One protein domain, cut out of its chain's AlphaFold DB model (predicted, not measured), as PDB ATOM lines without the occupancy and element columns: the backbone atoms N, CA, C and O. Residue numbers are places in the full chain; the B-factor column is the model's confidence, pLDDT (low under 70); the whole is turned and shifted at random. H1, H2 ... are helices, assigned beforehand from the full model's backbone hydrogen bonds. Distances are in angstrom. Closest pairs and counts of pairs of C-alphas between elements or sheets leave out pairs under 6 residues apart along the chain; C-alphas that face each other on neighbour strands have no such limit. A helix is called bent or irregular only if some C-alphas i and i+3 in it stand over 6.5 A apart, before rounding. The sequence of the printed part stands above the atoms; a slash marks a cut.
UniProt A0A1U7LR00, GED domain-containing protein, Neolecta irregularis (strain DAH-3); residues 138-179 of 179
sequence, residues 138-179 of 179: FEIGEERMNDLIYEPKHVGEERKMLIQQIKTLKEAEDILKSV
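AT A GLANCE: This is residues 138 to 179 of the 179 residues of the protein "GED domain-containing protein" of Neolecta irregularis (strain DAH-3) (UniProt A0A1U7LR00). A short helix, H1, and a long straight helix, H2, make a wide-open V with one short arm and one long arm. H1 and residues 149 to 152 form the short arm, H2 the long one, and the corner lies near residues 152 and 153. The printed part has 42 residues, with two named helices in the order H1, H2 and no named strand; the class is all helix. It is extended, with a radius of gyration of the C-alphas of 17.7 A and spans of 55 by 22 by 8 A.

HOW THE PARTS SIT: H1, residues 142 to 148, and H2, residues 153 to 177, are apart, with no C-alpha of the one within 8 A of the other. A tight link of 4 residues joins them. Residues 141 to 147 and 149 to 179 stand free. In H1 and H2, every O i to N i+4 pair is within hydrogen-bond range.

IN THESE COORDINATES: H1 begins at C-alpha 142 (140.523, 112.739, 62.870) and is 9.7 A long. H2 is 36.1 A long, from C-alpha 153 (126.537, 103.912, 73.424) to C-alpha 177 (116.075, 75.180, 54.227).

THE WHOLE: The two C-alphas farthest apart, those of Glu 139 and Val 179, are 55.6 A apart. The printed part has no cut. Mean pLDDT of the printed part is 84.8; Val 179, the chain's last residue, is under 70.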
ATOM      1  N   PHE A 138     139.284 115.773  55.505       72.81
ATOM      2  CA  PHE A 138     140.720 115.959  55.708       72.81
ATOM      3  C   PHE A 138     141.026 117.245  56.485       72.81
ATOM      4  O   PHE A 138     141.964 117.257  57.278       72.81
ATOM      5  N   GLU A 139     140.227 118.300  56.306       73.06
ATOM      6  CA  GLU A 139     140.427 119.586  56.990       73.06
ATOM      7  C   GLU A 139     139.995 119.572  58.464       73.06
ATOM      8  O   GLU A 139     140.644 120.195  59.302       73.06
ATOM      9  N   ILE A 140     138.924 118.845  58.806       75.88
ATOM     10  CA  ILE A 140     138.400 118.767  60.183       75.88
ATOM     11  C   ILE A 140     139.373 118.030  61.127       75.88
ATOM     12  O   ILE A 140     139.411 118.327  62.323       75.88
ATOM     13  N   GLY A 141     140.181 117.102  60.600       79.19
ATOM     14  CA  GLY A 141     141.083 116.248  61.378       79.19
ATOM     15  C   GLY A 141     140.370 115.082  62.081       79.19
ATOM     16  O   GLY A 141     139.178 115.144  62.384       79.19
ATOM     17  N   GLU A 142     141.103 113.994  62.352       77.88
ATOM     18  CA  GLU A 142     140.523 112.739  62.870       77.88
ATOM     19  C   GLU A 142     139.798 112.902  64.215       77.88
ATOM     20  O   GLU A 142     138.776 112.260  64.444       77.88
ATOM     21  N   GLU A 143     140.293 113.767  65.100       77.88
ATOM     22  CA  GLU A 143     139.711 113.980  66.432       77.88
ATOM     23  C   GLU A 143     138.315 114.612  66.346       77.88
ATOM     24  O   GLU A 143     137.333 114.020  66.796       77.88
ATOM     25  N   ARG A 144     138.194 115.759  65.667       75.19
ATOM     26  CA  ARG A 144     136.901 116.428  65.461       75.19
ATOM     27  C   ARG A 144     135.954 115.599  64.594       75.19
ATOM     28  O   ARG A 144     134.744 115.672  64.782       75.19
ATOM     29  N   MET A 145     136.481 114.798  63.667       79.19
ATOM     30  CA  MET A 145     135.682 113.882  62.849       79.19
ATOM     31  C   MET A 145     135.083 112.743  63.686       79.19
ATOM     32  O   MET A 145     133.914 112.397  63.509       79.19
ATOM     33  N   ASN A 146     135.855 112.195  64.627       77.44
ATOM     34  CA  ASN A 146     135.374 111.182  65.566       77.44
ATOM     35  C   ASN A 146     134.306 111.739  66.511       77.44
ATOM     36  O   ASN A 146     133.335 111.039  66.790       77.44
ATOM     37  N   ASP A 147     134.439 112.994  66.942       77.25
ATOM     38  CA  ASP A 147     133.394 113.683  67.706       77.25
ATOM     39  C   ASP A 147     132.129 113.916  66.864       77.25
ATOM     40  O   ASP A 147     131.012 113.783  67.366       77.25
ATOM     41  N   LEU A 148     132.282 114.214  65.566       77.50
ATOM     42  CA  LEU A 148     131.162 114.435  64.647       77.50
ATOM     43  C   LEU A 148     130.360 113.156  64.366       77.50
ATOM     44  O   LEU A 148     129.136 113.210  64.254       77.50
ATOM     45  N   ILE A 149     131.054 112.022  64.208       73.69
ATOM     46  CA  ILE A 149     130.486 110.710  63.837       73.69
ATOM     47  C   ILE A 149     130.300 109.816  65.078       73.69
ATOM     48  O   ILE A 149     130.072 108.610  64.973       73.69
ATOM     49  N   TYR A 150     130.381 110.390  66.277       74.06
ATOM     50  CA  TYR A 150     130.276 109.633  67.513       74.06
ATOM     51  C   TYR A 150     128.956 108.846  67.588       74.06
ATOM     52  O   TYR A 150     127.865 109.411  67.634       74.06
ATOM     53  N   GLU A 151     129.054 107.515  67.633       76.88
ATOM     54  CA  GLU A 151     127.898 106.640  67.829       76.88
ATOM     55  C   GLU A 151     127.515 106.622  69.322       76.88
ATOM     56  O   GLU A 151     128.331 106.222  70.164       76.88
ATOM     57  N   PRO A 152     126.271 106.985  69.697       78.00
ATOM     58  CA  PRO A 152     125.837 106.908  71.084       78.00
ATOM     59  C   PRO A 152     125.897 105.465  71.598       78.00
ATOM     60  O   PRO A 152     125.446 104.539  70.923       78.00
ATOM     61  N   LYS A 153     126.372 105.260  72.836       77.75
ATOM     62  CA  LYS A 153     126.537 103.912  73.424       77.75
ATOM     63  C   LYS A 153     125.288 103.031  73.317       77.75
ATOM     64  O   LYS A 153     125.411 101.866  72.958       77.75
ATOM     65  N   HIS A 154     124.106 103.593  73.572       80.31
ATOM     66  CA  HIS A 154     122.843 102.854  73.496       80.31
ATOM     67  C   HIS A 154     122.537 102.356  72.073       80.31
ATOM     68  O   HIS A 154     122.140 101.208  71.911       80.31
ATOM     69  N   VAL A 155     122.801 103.173  71.043       82.81
ATOM     70  CA  VAL A 155     122.650 102.781  69.629       82.81
ATOM     71  C   VAL A 155     123.654 101.686  69.281       82.81
ATOM     72  O   VAL A 155     123.297 100.695  68.650       82.81
ATOM     73  N   GLY A 156     124.898 101.813  69.753       83.25
ATOM     74  CA  GLY A 156     125.930 100.800  69.538       83.25
ATOM     75  C   GLY A 156     125.611  99.454  70.200       83.25
ATOM     76  O   GLY A 156     125.894  98.399  69.625       83.25
ATOM     77  N   GLU A 157     125.018  99.467  71.394       87.50
ATOM     78  CA  GLU A 157     124.551  98.274  72.109       87.50
ATOM     79  C   GLU A 157     123.342  97.634  71.423       87.50
ATOM     80  O   GLU A 157     123.344  96.425  71.177       87.50
ATOM     81  N   GLU A 158     122.355  98.439  71.035       88.06
ATOM     82  CA  GLU A 158     121.178  97.983  70.296       88.06
ATOM     83  C   GLU A 158     121.578  97.378  68.944       88.06
ATOM     84  O   GLU A 158     121.152  96.272  68.603       88.06
ATOM     85  N   ARG A 159     122.499  98.022  68.213       89.62
ATOM     86  CA  ARG A 159     123.058  97.492  66.963       89.62
ATOM     87  C   ARG A 159     123.711  96.129  67.183       89.62
ATOM     88  O   ARG A 159     123.471  95.212  66.402       89.62
ATOM     89  N   LYS A 160     124.515  95.967  68.240       93.44
ATOM     90  CA  LYS A 160     125.137  94.671  68.575       93.44
ATOM     91  C   LYS A 160     124.082  93.602  68.869       93.44
ATOM     92  O   LYS A 160     124.209  92.484  68.373       93.44
ATOM     93  N   MET A 161     123.040  93.944  69.626       94.38
ATOM     94  CA  MET A 161     121.948  93.026  69.955       94.38
ATOM     95  C   MET A 161     121.178  92.582  68.703       94.38
ATOM     96  O   MET A 161     120.979  91.384  68.498       94.38
ATOM     97  N   LEU A 162     120.801  93.524  67.835       95.00
ATOM     98  CA  LEU A 162     120.090  93.245  66.584       95.00
ATOM     99  C   LEU A 162     120.937  92.414  65.612       95.00
ATOM    100  O   LEU A 162     120.427  91.469  65.015       95.00
ATOM    101  N   ILE A 163     122.239  92.704  65.486       95.75
ATOM    102  CA  ILE A 163     123.163  91.896  64.670       95.75
ATOM    103  C   ILE A 163     123.209  90.451  65.177       95.75
ATOM    104  O   ILE A 163     123.157  89.517  64.374       95.75
ATOM    105  N   GLN A 164     123.264  90.259  66.497       95.62
ATOM    106  CA  GLN A 164     123.260  88.929  67.098       95.62
ATOM    107  C   GLN A 164     121.950  88.185  66.794       95.62
ATOM    108  O   GLN A 164     121.987  87.024  66.389       95.62
ATOM    109  N   GLN A 165     120.801  88.857  66.919       95.88
ATOM    110  CA  GLN A 165     119.493  88.277  66.598       95.88
ATOM    111  C   GLN A 165     119.386  87.887  65.121       95.88
ATOM    112  O   GLN A 165     118.999  86.762  64.809       95.88
ATOM    113  N   ILE A 166     119.795  88.772  64.208       96.25
ATOM    114  CA  ILE A 166     119.821  88.488  62.767       96.25
ATOM    115  C   ILE A 166     120.689  87.262  62.476       96.25
ATOM    116  O   ILE A 166     120.298  86.420  61.672       96.25
ATOM    117  N   LYS A 167     121.846  87.135  63.137       96.75
ATOM    118  CA  LYS A 167     122.723  85.973  62.976       96.75
ATOM    119  C   LYS A 167     122.021  84.680  63.395       96.75
ATOM    120  O   LYS A 167     121.973  83.745  62.605       96.75
ATOM    121  N   THR A 168     121.406  84.659  64.579       95.50
ATOM    122  CA  THR A 168     120.673  83.475  65.064       95.50
ATOM    123  C   THR A 168     119.481  83.108  64.180       95.50
ATOM    124  O   THR A 168     119.234  81.932  63.933       95.50
ATOM    125  N   LEU A 169     118.759  84.105  63.660       95.19
ATOM    126  CA  LEU A 169     117.616  83.882  62.778       95.19
ATOM    127  C   LEU A 169     118.049  83.332  61.415       95.19
ATOM    128  O   LEU A 169     117.381  82.447  60.893       95.19
ATOM    129  N   LYS A 170     119.176  83.801  60.867       94.88
ATOM    130  CA  LYS A 170     119.747  83.254  59.628       94.88
ATOM    131  C   LYS A 170     120.223  81.816  59.794       94.88
ATOM    132  O   LYS A 170     119.934  80.987  58.945       94.88
ATOM    133  N   GLU A 171     120.896  81.511  60.901       94.12
ATOM    134  CA  GLU A 171     121.306  80.136  61.214       94.12
ATOM    135  C   GLU A 171     120.084  79.208  61.316       94.12
ATOM    136  O   GLU A 171     120.091  78.110  60.765       94.12
ATOM    137  N   ALA A 172     118.999  79.664  61.950       92.94
ATOM    138  CA  ALA A 172     117.746  78.914  62.009       92.94
ATOM    139  C   ALA A 172     117.065  78.765  60.632       92.94
ATOM    140  O   ALA A 172     116.532  77.699  60.325       92.94
ATOM    141  N   GLU A 173     117.089  79.806  59.794       94.88
ATOM    142  CA  GLU A 173     116.568  79.766  58.423       94.88
ATOM    143  C   GLU A 173     117.338  78.766  57.545       94.88
ATOM    144  O   GLU A 173     116.720  77.994  56.813       94.88
ATOM    145  N   ASP A 174     118.669  78.730  57.645       92.94
ATOM    146  CA  ASP A 174     119.511  77.790  56.896       92.94
ATOM    147  C   ASP A 174     119.284  76.336  57.341       92.94
ATOM    148  O   ASP A 174     119.250  75.420  56.514       92.94
ATOM    149  N   ILE A 175     119.041  76.111  58.638       92.62
ATOM    150  CA  ILE A 175     118.627  74.797  59.150       92.62
ATOM    151  C   ILE A 175     117.270  74.403  58.554       92.62
ATOM    152  O   ILE A 175     117.111  73.281  58.088       92.62
ATOM    153  N   LEU A 176     116.302  75.321  58.505       88.88
ATOM    154  CA  LEU A 176     114.976  75.044  57.942       88.88
ATOM    155  C   LEU A 176     114.993  74.795  56.427       88.88
ATOM    156  O   LEU A 176     114.157  74.046  55.941       88.88
ATOM    157  N   LYS A 177     115.921  75.402  55.678       86.25
ATOM    158  CA  LYS A 177     116.075  75.180  54.227       86.25
ATOM    159  C   LYS A 177     116.862  73.918  53.865       86.25
ATOM    160  O   LYS A 177     116.842  73.518  52.704       86.25
ATOM    161  N   SER A 178     117.598  73.341  54.815       75.00
ATOM    162  CA  SER A 178     118.386  72.113  54.619       75.00
ATOM    163  C   SER A 178     117.645  70.830  55.022       75.00
ATOM    164  O   SER A 178     118.192  69.739  54.848       75.00
ATOM    165  N   VAL A 179     116.406  70.965  55.508       59.16
ATOM    166  CA  VAL A 179     115.427  69.892  55.765       59.16
ATOM    167  C   VAL A 179     114.427  69.832  54.616       59.16
ATOM    168  O   VAL A 179     114.102  68.699  54.195       59.16
TER     169      VAL A 179